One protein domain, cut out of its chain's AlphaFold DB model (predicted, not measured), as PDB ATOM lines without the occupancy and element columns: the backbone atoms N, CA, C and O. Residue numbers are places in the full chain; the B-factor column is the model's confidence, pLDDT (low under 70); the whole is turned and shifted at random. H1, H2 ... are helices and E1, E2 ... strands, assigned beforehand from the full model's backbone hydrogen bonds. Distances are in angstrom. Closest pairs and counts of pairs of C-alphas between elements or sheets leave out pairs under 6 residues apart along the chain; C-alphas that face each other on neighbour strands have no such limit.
ATOM      1  N   SER A   3     290.566 248.156 197.544       84.12
ATOM      2  CA  SER A   3     290.139 247.558 198.813       84.12
ATOM      3  C   SER A   3     289.200 248.517 199.528       84.12
ATOM      4  O   SER A   3     289.543 249.686 199.677       84.12
ATOM      5  N   ILE A   4     288.039 248.037 199.960       83.50
ATOM      6  CA  ILE A   4     287.001 248.852 200.600       83.50
ATOM      7  C   ILE A   4     286.819 248.344 202.026       83.50
ATOM      8  O   ILE A   4     286.705 247.137 202.238       83.50
ATOM      9  N   GLN A   5     286.822 249.255 202.996       84.25
ATOM     10  CA  GLN A   5     286.700 248.927 204.412       84.25
ATOM     11  C   GLN A   5     285.666 249.845 205.067       84.25
ATOM     12  O   GLN A   5     285.725 251.062 204.906       84.25
ATOM     13  N   GLN A   6     284.702 249.268 205.789       82.62
ATOM     14  CA  GLN A   6     283.771 250.059 206.597       82.62
ATOM     15  C   GLN A   6     284.535 250.746 207.727       82.62
ATOM     16  O   GLN A   6     285.412 250.142 208.349       82.62
ATOM     17  N   LYS A   7     284.207 252.016 207.970       79.19
ATOM     18  CA  LYS A   7     284.932 252.850 208.935       79.19
ATOM     19  C   LYS A   7     284.684 252.419 210.379       79.19
ATOM     20  O   LYS A   7     285.561 252.555 211.225       79.19
ATOM     21  N   GLU A   8     283.496 251.888 210.654       76.94
ATOM     22  CA  GLU A   8     283.073 251.472 211.989       76.94
ATOM     23  C   GLU A   8     282.548 250.035 211.980       76.94
ATOM     24  O   GLU A   8     282.114 249.514 210.952       76.94
ATOM     25  N   ALA A   9     282.601 249.385 213.144       72.38
ATOM     26  CA  ALA A   9     282.038 248.057 213.329       72.38
ATOM     27  C   ALA A   9     280.506 248.131 213.361       72.38
ATOM     28  O   ALA A   9     279.940 248.979 214.048       72.38
ATOM     29  N   ASN A  10     279.837 247.206 212.668       73.25
ATOM     30  CA  ASN A  10     278.370 247.141 212.629       73.25
ATOM     31  C   ASN A  10     277.746 246.820 213.996       73.25
ATOM     32  O   ASN A  10     276.609 247.199 214.267       73.25
ATOM     33  N   ILE A  11     278.473 246.099 214.852       77.31
ATOM     34  CA  ILE A  11     278.026 245.720 216.190       77.31
ATOM     35  C   ILE A  11     279.191 245.927 217.152       77.31
ATOM     36  O   ILE A  11     280.254 245.334 216.967       77.31
ATOM     37  N   THR A  12     278.967 246.730 218.188       78.62
ATOM     38  CA  THR A  12     279.888 246.867 219.319       78.62
ATOM     39  C   THR A  12     279.225 246.264 220.548       78.62
ATOM     40  O   THR A  12     278.092 246.611 220.884       78.62
ATOM     41  N   THR A  13     279.917 245.336 221.203       82.81
ATOM     42  CA  THR A  13     279.468 244.696 222.442       82.81
ATOM     43  C   THR A  13     280.373 245.129 223.584       82.81
ATOM     44  O   THR A  13     281.585 244.929 223.505       82.81
ATOM     45  N   GLU A  14     279.795 245.682 224.640       82.44
ATOM     46  CA  GLU A  14     280.521 246.106 225.838       82.44
ATOM     47  C   GLU A  14     279.907 245.439 227.069       82.44
ATOM     48  O   GLU A  14     278.718 245.125 227.082       82.44
ATOM     49  N   SER A  22     275.920 245.015 227.032       78.56
ATOM     50  CA  SER A  22     275.308 246.026 226.173       78.56
ATOM     51  C   SER A  22     275.694 245.794 224.715       78.56
ATOM     52  O   SER A  22     276.830 245.423 224.404       78.56
ATOM     53  N   VAL A  23     274.743 246.019 223.806       80.69
ATOM     54  CA  VAL A  23     274.937 245.892 222.358       80.69
ATOM     55  C   VAL A  23     274.546 247.202 221.686       80.69
ATOM     56  O   VAL A  23     273.402 247.644 221.791       80.69
ATOM     57  N   ALA A  24     275.481 247.794 220.948       77.56
ATOM     58  CA  ALA A  24     275.236 248.931 220.073       77.56
ATOM     59  C   ALA A  24     275.262 248.471 218.610       77.56
ATOM     60  O   ALA A  24     276.257 247.917 218.142       77.56
ATOM     61  N   ILE A  25     274.161 248.706 217.891       78.38
ATOM     62  CA  ILE A  25     274.070 248.461 216.448       78.38
ATOM     63  C   ILE A  25     274.399 249.766 215.736       78.38
ATOM     64  O   ILE A  25     273.682 250.759 215.875       78.38
ATOM     65  N   ASN A  26     275.476 249.752 214.963       73.75
ATOM     66  CA  ASN A  26     275.905 250.891 214.179       73.75
ATOM     67  C   ASN A  26     275.402 250.756 212.739       73.75
ATOM     68  O   ASN A  26     275.649 249.752 212.077       73.75
ATOM     69  N   ASN A  27     274.695 251.776 212.255       69.25
ATOM     70  CA  ASN A  27     274.191 251.845 210.881       69.25
ATOM     71  C   ASN A  27     274.922 252.917 210.059       69.25
ATOM     72  O   ASN A  27     274.350 253.547 209.163       69.25
ATOM     73  N   ASN A  28     276.177 253.186 210.406       78.19
ATOM     74  CA  ASN A  28     277.004 254.118 209.673       78.19
ATOM     75  C   ASN A  28     277.337 253.551 208.286       78.19
ATOM     76  O   ASN A  28     277.872 252.456 208.142       78.19
ATOM     77  N   LYS A  29     277.025 254.330 207.248       79.50
ATOM     78  CA  LYS A  29     277.280 253.981 205.842       79.50
ATOM     79  C   LYS A  29     278.568 254.606 205.306       79.50
ATOM     80  O   LYS A  29     278.690 254.802 204.094       79.50
ATOM     81  N   LEU A  30     279.484 254.977 206.200       86.88
ATOM     82  CA  LEU A  30     280.809 255.478 205.858       86.88
ATOM     83  C   LEU A  30     281.781 254.321 205.616       86.88
ATOM     84  O   LEU A  30     281.879 253.379 206.407       86.88
ATOM     85  N   ALA A  31     282.534 254.427 204.529       85.31
ATOM     86  CA  ALA A  31     283.577 253.473 204.186       85.31
ATOM     87  C   ALA A  31     284.756 254.174 203.520       85.31
ATOM     88  O   ALA A  31     284.580 255.169 202.821       85.31
ATOM     89  N   ASP A  32     285.944 253.608 203.692       88.50
ATOM     90  CA  ASP A  32     287.159 254.059 203.033       88.50
ATOM     91  C   ASP A  32     287.525 253.080 201.914       88.50
ATOM     92  O   ASP A  32     287.741 251.884 202.134       88.50
ATOM     93  N   ALA A  33     287.610 253.590 200.689       85.75
ATOM     94  CA  ALA A  33     288.123 252.867 199.538       85.75
ATOM     95  C   ALA A  33     289.589 253.245 199.304       85.75
ATOM     96  O   ALA A  33     289.928 254.407 199.089       85.75
ATOM     97  N   THR A  34     290.472 252.251 199.312       88.31
ATOM     98  CA  THR A  34     291.884 252.413 198.969       88.31
ATOM     99  C   THR A  34     292.144 251.880 197.567       88.31
ATOM    100  O   THR A  34     291.998 250.684 197.303       88.31
ATOM    101  N   ILE A  35     292.564 252.762 196.662       85.94
ATOM    102  CA  ILE A  35     292.958 252.410 195.298       85.94
ATOM    103  C   ILE A  35     294.481 252.366 195.228       85.94
ATOM    104  O   ILE A  35     295.161 253.381 195.370       85.94
ATOM    105  N   ASN A  36     295.012 251.175 194.978       85.00
ATOM    106  CA  ASN A  36     296.427 250.936 194.736       85.00
ATOM    107  C   ASN A  36     296.695 250.874 193.233       85.00
ATOM    108  O   ASN A  36     296.223 249.953 192.551       85.00
ATOM    109  N   MET A  37     297.489 251.823 192.749       81.69
ATOM    110  CA  MET A  37     297.879 251.960 191.348       81.69
ATOM    111  C   MET A  37     299.382 251.774 191.165       81.69
ATOM    112  O   MET A  37     300.180 252.064 192.062       81.69
ATOM    113  N   SER A  38     299.776 251.303 189.983       80.31
ATOM    114  CA  SER A  38     301.171 251.336 189.553       80.31
ATOM    115  C   SER A  38     301.567 252.767 189.177       80.31
ATOM    116  O   SER A  38     300.745 253.546 188.699       80.31
ATOM    117  N   GLY A  39     302.840 253.117 189.373       71.12
ATOM    118  CA  GLY A  39     303.354 254.475 189.156       71.12
ATOM    119  C   GLY A  39     303.211 255.035 187.733       71.12
ATOM    120  O   GLY A  39     303.367 256.241 187.570       71.12
ATOM    121  N   ASN A  40     302.882 254.202 186.740       76.00
ATOM    122  CA  ASN A  40     302.756 254.596 185.331       76.00
ATOM    123  C   ASN A  40     301.298 254.729 184.855       76.00
ATOM    124  O   ASN A  40     301.071 254.894 183.660       76.00
ATOM    125  N   SER A  41     300.307 254.612 185.745       78.38
ATOM    126  CA  SER A  41     298.903 254.726 185.329       78.38
ATOM    127  C   SER A  41     298.563 256.152 184.896       78.38
ATOM    128  O   SER A  41     298.921 257.113 185.581       78.38
ATOM    129  N   SER A  42     297.806 256.294 183.807       80.00
ATOM    130  CA  SER A  42     297.282 257.581 183.324       80.00
ATOM    131  C   SER A  42     296.390 258.282 184.349       80.00
ATOM    132  O   SER A  42     296.336 259.509 184.405       80.00
ATOM    133  N   ASP A  43     295.724 257.509 185.206       83.50
ATOM    134  CA  ASP A  43     294.673 258.009 186.101       83.50
ATOM    135  C   ASP A  43     295.235 258.669 187.368       83.50
ATOM    136  O   ASP A  43     294.494 259.255 188.152       83.50
ATOM    137  N   ILE A  44     296.561 258.643 187.542       83.38
ATOM    138  CA  ILE A  44     297.267 259.358 188.613       83.38
ATOM    139  C   ILE A  44     297.004 260.863 188.526       83.38
ATOM    140  O   ILE A  44     296.773 261.501 189.552       83.38
ATOM    141  N   ALA A  45     297.047 261.437 187.318       84.31
ATOM    142  CA  ALA A  45     296.796 262.863 187.119       84.31
ATOM    143  C   ALA A  45     295.351 263.212 187.496       84.31
ATOM    144  O   ALA A  45     295.122 264.108 188.303       84.31
ATOM    145  N   PHE A  46     294.398 262.410 187.015       86.44
ATOM    146  CA  PHE A  46     292.981 262.570 187.321       86.44
ATOM    147  C   PHE A  46     292.685 262.485 188.828       86.44
ATOM    148  O   PHE A  46     291.996 263.348 189.366       86.44
ATOM    149  N   LEU A  47     293.227 261.486 189.533       84.06
ATOM    150  CA  LEU A  47     293.003 261.323 190.974       84.06
ATOM    151  C   LEU A  47     293.674 262.416 191.808       84.06
ATOM    152  O   LEU A  47     293.131 262.817 192.836       84.06
ATOM    153  N   ASN A  48     294.832 262.918 191.374       85.00
ATOM    154  CA  ASN A  48     295.480 264.055 192.022       85.00
ATOM    155  C   ASN A  48     294.658 265.337 191.852       85.00
ATOM    156  O   ASN A  48     294.443 266.056 192.826       85.00
ATOM    157  N   ASP A  49     294.164 265.609 190.645       86.81
ATOM    158  CA  ASP A  49     293.301 266.763 190.386       86.81
ATOM    159  C   ASP A  49     292.005 266.660 191.187       86.81
ATOM    160  O   ASP A  49     291.564 267.633 191.802       86.81
ATOM    161  N   LEU A  50     291.427 265.461 191.253       86.12
ATOM    162  CA  LEU A  50     290.228 265.208 192.031       86.12
ATOM    163  C   LEU A  50     290.465 265.443 193.533       86.12
ATOM    164  O   LEU A  50     289.658 266.134 194.157       86.12
ATOM    165  N   ALA A  51     291.593 264.969 194.078       85.50
ATOM    166  CA  ALA A  51     292.001 265.211 195.465       85.50
ATOM    167  C   ALA A  51     292.157 266.701 195.789       85.50
ATOM    168  O   ALA A  51     291.701 267.153 196.836       85.50
ATOM    169  N   ASN A  52     292.747 267.476 194.878       85.44
ATOM    170  CA  ASN A  52     292.940 268.915 195.066       85.44
ATOM    171  C   ASN A  52     291.656 269.728 194.836       85.44
ATOM    172  O   ASN A  52     291.516 270.834 195.347       85.44
ATOM    173  N   SER A  53     290.716 269.204 194.047       86.56
ATOM    174  CA  SER A  53     289.480 269.911 193.702       86.56
ATOM    175  C   SER A  53     288.420 269.892 194.806       86.56
ATOM    176  O   SER A  53     287.457 270.653 194.716       86.56
ATOM    177  N   HIS A  54     288.561 269.010 195.804       82.12
ATOM    178  CA  HIS A  54     287.576 268.780 196.871       82.12
ATOM    179  C   HIS A  54     286.145 268.531 196.360       82.12
ATOM    180  O   HIS A  54     285.162 268.780 197.061       82.12
ATOM    181  N   LYS A  55     286.009 268.055 195.118       86.19
ATOM    182  CA  LYS A  55     284.707 267.805 194.505       86.19
ATOM    183  C   LYS A  55     284.118 266.505 195.023       86.19
ATOM    184  O   LYS A  55     284.806 265.493 195.127       86.19
ATOM    185  N   CYS A  56     282.816 266.545 195.275       86.62
ATOM    186  CA  CYS A  56     282.029 265.353 195.526       86.62
ATOM    187  C   CYS A  56     281.775 264.639 194.196       86.62
ATOM    188  O   CYS A  56     281.234 265.245 193.266       86.62
ATOM    189  N   VAL A  57     282.173 263.372 194.100       87.75
ATOM    190  CA  VAL A  57     281.944 262.543 192.909       87.75
ATOM    191  C   VAL A  57     281.198 261.261 193.268       87.75
ATOM    192  O   VAL A  57     281.350 260.764 194.382       87.75
ATOM    193  N   PRO A  58     280.408 260.698 192.341       89.56
ATOM    194  CA  PRO A  58     279.877 259.357 192.518       89.56
ATOM    195  C   PRO A  58     281.005 258.322 192.412       89.56
ATOM    196  O   PRO A  58     281.926 258.469 191.606       89.56
ATOM    197  N   PHE A  59     280.905 257.251 193.194       88.62
ATOM    198  CA  PHE A  59     281.832 256.123 193.155       88.62
ATOM    199  C   PHE A  59     281.087 254.834 192.815       88.62
ATOM    200  O   PHE A  59     280.046 254.532 193.400       88.62
ATOM    201  N   VAL A  60     281.640 254.065 191.879       89.62
ATOM    202  CA  VAL A  60     281.139 252.743 191.500       89.62
ATOM    203  C   VAL A  60     282.331 251.807 191.355       89.62
ATOM    204  O   VAL A  60     283.227 252.056 190.553       89.62
ATOM    205  N   CYS A  61     282.322 250.725 192.124       87.31
ATOM    206  CA  CYS A  61     283.235 249.604 191.974       87.31
ATOM    207  C   CYS A  61     282.407 248.390 191.574       87.31
ATOM    208  O   CYS A  61     281.607 247.897 192.368       87.31
ATOM    209  N   ASP A  62     282.586 247.936 190.338       89.00
ATOM    210  CA  ASP A  62     281.888 246.773 189.811       89.00
ATOM    211  C   ASP A  62     282.853 245.591 189.722       89.00
ATOM    212  O   ASP A  62     283.926 245.699 189.126       89.00
ATOM    213  N   SER A  63     282.484 244.478 190.348       86.25
ATOM    214  CA  SER A  63     283.197 243.207 190.255       86.25
ATOM    215  C   SER A  63     282.232 242.091 189.853       86.25
ATOM    216  O   SER A  63     281.013 242.289 189.798       86.25
ATOM    217  N   ASP A  64     282.770 240.908 189.560       83.88
ATOM    218  CA  ASP A  64     281.950 239.750 189.188       83.88
ATOM    219  C   ASP A  64     281.074 239.250 190.349       83.88
ATOM    220  O   ASP A  64     280.032 238.653 190.106       83.88
ATOM    221  N   LEU A  65     281.473 239.518 191.599       83.81
ATOM    222  CA  LEU A  65     280.780 239.058 192.809       83.81
ATOM    223  C   LEU A  65     279.863 240.130 193.401       83.81
ATOM    224  O   LEU A  65     278.724 239.864 193.772       83.81
ATOM    225  N   GLU A  66     280.372 241.353 193.512       85.44
ATOM    226  CA  GLU A  66     279.700 242.432 194.227       85.44
ATOM    227  C   GLU A  66     279.862 243.755 193.487       85.44
ATOM    228  O   GLU A  66     280.904 244.049 192.887       85.44
ATOM    229  N   LYS A  67     278.828 244.581 193.578       87.50
ATOM    230  CA  LYS A  67     278.832 245.955 193.104       87.50
ATOM    231  C   LYS A  67     278.695 246.883 194.298       87.50
ATOM    232  O   LYS A  67     277.705 246.848 195.023       87.50
ATOM    233  N   ILE A  68     279.692 247.737 194.488       87.00
ATOM    234  CA  ILE A  68     279.705 248.734 195.554       87.00
ATOM    235  C   ILE A  68     279.509 250.106 194.930       87.00
ATOM    236  O   ILE A  68     280.231 250.502 194.014       87.00
ATOM    237  N   THR A  69     278.527 250.841 195.433       88.75
ATOM    238  CA  THR A  69     278.196 252.187 194.969       88.75
ATOM    239  C   THR A  69     278.162 253.166 196.132       88.75
ATOM    240  O   THR A  69     277.796 252.812 197.250       88.75
ATOM    241  N   ALA A  70     278.548 254.410 195.869       87.69
ATOM    242  CA  ALA A  70     278.329 255.527 196.776       87.69
ATOM    243  C   ALA A  70     277.941 256.762 195.962       87.69
ATOM    244  O   ALA A  70     278.589 257.097 194.966       87.69
ATOM    245  N   ALA A  71     276.875 257.443 196.383       86.19
ATOM    246  CA  ALA A  71     276.395 258.649 195.711       86.19
ATOM    247  C   ALA A  71     277.349 259.837 195.906       86.19
ATOM    248  O   ALA A  71     277.429 260.715 195.049       86.19
ATOM    249  N   GLN A  72     278.059 259.859 197.034       86.25
ATOM    250  CA  GLN A  72     278.962 260.930 197.416       86.25
ATOM    251  C   GLN A  72     280.291 260.334 197.871       86.25
ATOM    252  O   GLN A  72     280.329 259.533 198.797       86.25
ATOM    253  N   ALA A  73     281.383 260.726 197.227       86.31
ATOM    254  CA  ALA A  73     282.726 260.304 197.587       86.31
ATOM    255  C   ALA A  73     283.710 261.472 197.479       86.31
ATOM    256  O   ALA A  73     283.580 262.325 196.595       86.31
ATOM    257  N   PHE A  74     284.703 261.485 198.365       85.88
ATOM    258  CA  PHE A  74     285.784 262.466 198.378       85.88
ATOM    259  C   PHE A  74     287.128 261.760 198.428       85.88
ATOM    260  O   PHE A  74     287.331 260.853 199.229       85.88
ATOM    261  N   VAL A  75     288.080 262.199 197.611       84.56
ATOM    262  CA  VAL A  75     289.462 261.732 197.745       84.56
ATOM    263  C   VAL A  75     290.068 262.438 198.960       84.56
ATOM    264  O   VAL A  75     290.315 263.640 198.918       84.56
ATOM    265  N   SER A  76     290.255 261.705 200.058       80.44
ATOM    266  CA  SER A  76     290.654 262.266 201.355       80.44
ATOM    267  C   SER A  76     292.151 262.550 201.433       80.44
ATOM    268  O   SER A  76     292.575 263.506 202.083       80.44
ATOM    269  N   LYS A  77     292.967 261.739 200.748       78.69
ATOM    270  CA  LYS A  77     294.421 261.900 200.731       78.69
ATOM    271  C   LYS A  77     295.012 261.578 199.356       78.69
ATOM    272  O   LYS A  77     294.811 260.465 198.860       78.69
ATOM    273  N   PRO A  78     295.784 262.504 198.752       76.81
ATOM    274  CA  PRO A  78     296.555 262.194 197.557       76.81
ATOM    275  C   PRO A  78     297.678 261.206 197.892       76.81
ATOM    276  O   PRO A  78     298.244 261.224 198.991       76.81
ATOM    277  N   ALA A  79     298.015 260.340 196.940       75.44
ATOM    278  CA  ALA A  79     299.049 259.338 197.148       75.44
ATOM    279  C   ALA A  79     300.431 259.974 197.403       75.44
ATOM    280  O   ALA A  79     300.786 260.957 196.746       75.44
ATOM    281  N   PRO A  80     301.250 259.401 198.307       72.12
ATOM    282  CA  PRO A  80     302.610 259.871 198.523       72.12
ATOM    283  C   PRO A  80     303.445 259.704 197.250       72.12
ATOM    284  O   PRO A  80     303.391 258.677 196.568       72.12
ATOM    285  N   VAL A  81     304.239 260.724 196.933       66.81
ATOM    286  CA  VAL A  81     305.164 260.683 195.801       66.81
ATOM    287  C   VAL A  81     306.451 260.004 196.261       66.81
ATOM    288  O   VAL A  81     307.164 260.529 197.112       66.81
ATOM    289  N   ALA A  82     306.743 258.828 195.709       67.19
ATOM    290  CA  ALA A  82     307.990 258.106 195.938       67.19
ATOM    291  C   ALA A  82     308.782 258.012 194.628       67.19
ATOM    292  O   ALA A  82     308.213 257.702 193.581       67.19
ATOM    293  N   PHE A  83     310.088 258.273 194.697       61.22
ATOM    294  CA  PHE A  83     311.019 258.163 193.574       61.22
ATOM    295  C   PHE A  83     312.060 257.089 193.907       61.22
ATOM    296  O   PHE A  83     312.690 257.144 194.960       61.22
ATOM    297  N   GLY A  84     312.225 256.098 193.034       65.56
ATOM    298  CA  GLY A  84     313.135 254.969 193.237       65.56
ATOM    299  C   GLY A  84     313.255 254.118 191.973       65.56
ATOM    300  O   GLY A  84     312.556 254.373 190.994       65.56
ATOM    301  N   LYS A  85     314.151 253.121 191.977       61.44
ATOM    302  CA  LYS A  85     314.360 252.246 190.806       61.44
ATOM    303  C   LYS A  85     313.158 251.335 190.518       61.44
ATOM    304  O   LYS A  85     313.001 250.872 189.392       61.44
ATOM    305  N   ASP A  86     312.355 251.056 191.541       69.38
ATOM    306  CA  ASP A  86     311.183 250.192 191.457       69.38
ATOM    307  C   ASP A  86     309.937 251.034 191.180       69.38
ATOM    308  O   ASP A  86     309.792 252.120 191.743       69.38
ATOM    309  N   THR A  87     309.024 250.533 190.340       65.75
ATOM    310  CA  THR A  87     307.762 251.218 190.027       65.75
ATOM    311  C   THR A  87     306.977 251.465 191.322       65.75
ATOM    312  O   THR A  87     306.447 250.509 191.901       65.75
ATOM    313  N   PRO A  88     306.871 252.721 191.794       69.31
ATOM    314  CA  PRO A  88     306.270 253.008 193.085       69.31
ATOM    315  C   PRO A  88     304.774 252.713 193.024       69.31
ATOM    316  O   PRO A  88     304.085 253.099 192.075       69.31
ATOM    317  N   LYS A  89     304.259 252.023 194.042       73.19
ATOM    318  CA  LYS A  89     302.815 251.849 194.224       73.19
ATOM    319  C   LYS A  89     302.261 253.110 194.874       73.19
ATOM    320  O   LYS A  89     302.758 253.540 195.912       73.19
ATOM    321  N   ARG A  90     301.243 253.701 194.255       78.56
ATOM    322  CA  ARG A  90     300.544 254.883 194.767       78.56
ATOM    323  C   ARG A  90     299.208 254.445 195.351       78.56
ATOM    324  O   ARG A  90     298.429 253.796 194.657       78.56
ATOM    325  N   ALA A  91     298.984 254.771 196.621       82.56
ATOM    326  CA  ALA A  91     297.754 254.462 197.339       82.56
ATOM    327  C   ALA A  91     296.936 255.741 197.535       82.56
ATOM    328  O   ALA A  91     297.423 256.692 198.146       82.56
ATOM    329  N   TYR A  92     295.716 255.750 197.005       83.94
ATOM    330  CA  TYR A  92     294.741 256.825 197.173       83.94
ATOM    331  C   TYR A  92     293.643 256.368 198.119       83.94
ATOM    332  O   TYR A  92     293.122 255.268 197.941       83.94
ATOM    333  N   THR A  93     293.279 257.213 199.079       85.50
ATOM    334  CA  THR A  93     292.155 256.956 199.987       85.50
ATOM    335  C   THR A  93     290.975 257.823 199.575       85.50
ATOM    336  O   THR A  93     291.120 259.031 199.379       85.50
ATOM    337  N   ILE A  94     289.817 257.192 199.422       86.62
ATOM    338  CA  ILE A  94     288.554 257.823 199.058       86.62
ATOM    339  C   ILE A  94     287.553 257.522 200.166       86.62
ATOM    340  O   ILE A  94     287.266 256.360 200.433       86.62
ATOM    341  N   GLU A  95     287.018 258.564 200.788       86.88
ATOM    342  CA  GLU A  95     285.950 258.450 201.773       86.88
ATOM    343  C   GLU A  95     284.604 258.424 201.044       86.88
ATOM    344  O   GLU A  95     284.279 259.325 200.264       86.88
ATOM    345  N   LEU A  96     283.840 257.359 201.267       86.25
ATOM    346  CA  LEU A  96     282.532 257.104 200.678       86.25
ATOM    347  C   LEU A  96     281.448 257.483 201.688       86.25
ATOM    348  O   LEU A  96     281.360 256.892 202.764       86.25
ATOM    349  N   LEU A  97     280.586 258.429 201.322       81.62
ATOM    350  CA  LEU A  97     279.384 258.774 202.069       81.62
ATOM    351  C   LEU A  97     278.180 258.069 201.450       81.62
ATOM    352  O   LEU A  97     277.818 258.306 200.297       81.62
ATOM    353  N   SER A  98     277.525 257.234 202.254       80.38
ATOM    354  CA  SER A  98     276.369 256.422 201.851       80.38
ATOM    355  C   SER A  98     276.727 255.281 200.900       80.38
ATOM    356  O   SER A  98     276.210 255.195 199.786       80.38
ATOM    357  N   MET A  99     277.602 254.389 201.363       84.06
ATOM    358  CA  MET A  99     277.915 253.141 200.672       84.06
ATOM    359  C   MET A  99     276.695 252.207 200.608       84.06
ATOM    360  O   MET A  99     275.984 252.010 201.598       84.06
ATOM    361  N   ILE A 100     276.490 251.604 199.439       84.31
ATOM    362  CA  ILE A 100     275.520 250.541 199.166       84.31
ATOM    363  C   ILE A 100     276.262 249.399 198.472       84.31
ATOM    364  O   ILE A 100     276.945 249.624 197.469       84.31
ATOM    365  N   THR A 101     276.101 248.184 198.988       82.12
ATOM    366  CA  THR A 101     276.623 246.955 198.374       82.12
ATOM    367  C   THR A 101     275.472 246.140 197.806       82.12
ATOM    368  O   THR A 101     274.507 245.853 198.511       82.12
ATOM    369  N   GLU A 102     275.598 245.747 196.545       82.06
ATOM    370  CA  GLU A 102     274.708 244.822 195.849       82.06
ATOM    371  C   GLU A 102     275.496 243.540 195.547       82.06
ATOM    372  O   GLU A 102     276.523 243.588 194.869       82.06
ATOM    373  N   VAL A 103     275.033 242.398 196.060       80.50
ATOM    374  CA  VAL A 103     275.605 241.077 195.742       80.50
ATOM    375  C   VAL A 103     274.944 240.568 194.460       80.50
ATOM    376  O   VAL A 103     273.722 240.681 194.333       80.50
ATOM    377  N   LYS A 104     275.739 240.062 193.511       71.38
ATOM    378  CA  LYS A 104     275.252 239.514 192.236       71.38
ATOM    379  C   LYS A 104     274.925 238.026 192.321       71.38
ATOM    380  O   LYS A 104     275.615 237.303 193.072       71.38
TER     381      LYS A 104
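What this domain is: This is residues 3 to 14 and 22 to 104 of the 104 residues of an uncharacterized protein of Lactobacillus bifermentans DSM 20003 (UniProt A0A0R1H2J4). A twisted, curled sheet of five strands has the helix H1 over one face, and a thin two-stranded arm, E2 and E3, reaches away at one end. Within the sheet E6 bends by 88 degrees at residue 71 and E7 by 100 degrees at residue 98. The printed part has 95 residues, with named elements in the order E1 E2 E3 E4 H1 E5 E6 E7; the large sheet runs E1 E4 E7 E6 E5, antiparallel. The class is mostly strand; the whole is loose, with a radius of gyration of the C-alphas of 15.6 A, and elongated, spanning 52 by 29 by 28 A.

How they stand to each other: E1, residues 3 to 6, is an edge strand, antiparallel to E4, residues 30 to 38; N 3 and O 34 are 2.9 A apart, within hydrogen-bond range. E2, residues 11 to 14, and E3, residues 22 to 25, are antiparallel neighbours, with N 14 and O 22 at 3.0 A; E2 is apart from E1, and E3 from E4. E4 is antiparallel to E7, residues 89 to 103, with N 33 and O 94 at 2.8 A. H1, residues 43 to 53, is on the large sheet, making two layers, a helix on one face of a sheet, at a height over the sheet of 8.1 A. The closest C-alphas of H1 and E6, residues 66 to 77, are those of Ala 51 and Val 75, 4.9 A apart. On the local plane H1 runs slantwise to the strands, at 56 degrees to E6. In H1 every O i to N i+4 pair is within hydrogen-bond range. E5, residues 57 to 62, is the other edge strand; E5 E6 E7 form a meander, each strand the antiparallel neighbour of the one before, through the hairpins E5 and E6, with N 61 and O 68 at 2.8 A, and E6 and E7, with N 95 and O 74 at 2.8 A.

Where its parts are: E1 begins at C-alpha 3, (290.139, 247.558, 198.813). E4 is 26.4 A long, and H1, 15.0 A, begins at C-alpha 43, (294.673, 258.009, 186.101). E6 is 25.3 A and E7 29.3 A long, ending at C-alpha 103, (275.605, 241.077, 195.742).

The domain as a whole: The C-alphas of Ser 22 and Lys 85, the two farthest apart, are 53.1 A apart. Residues 15 to 21 are not printed; C-alphas 14 and 22 are 5.2 A apart across the cut. The link E6 to E7 is long, 11 residues. Residue 27 and residues 81 to 88 have pLDDT under 70.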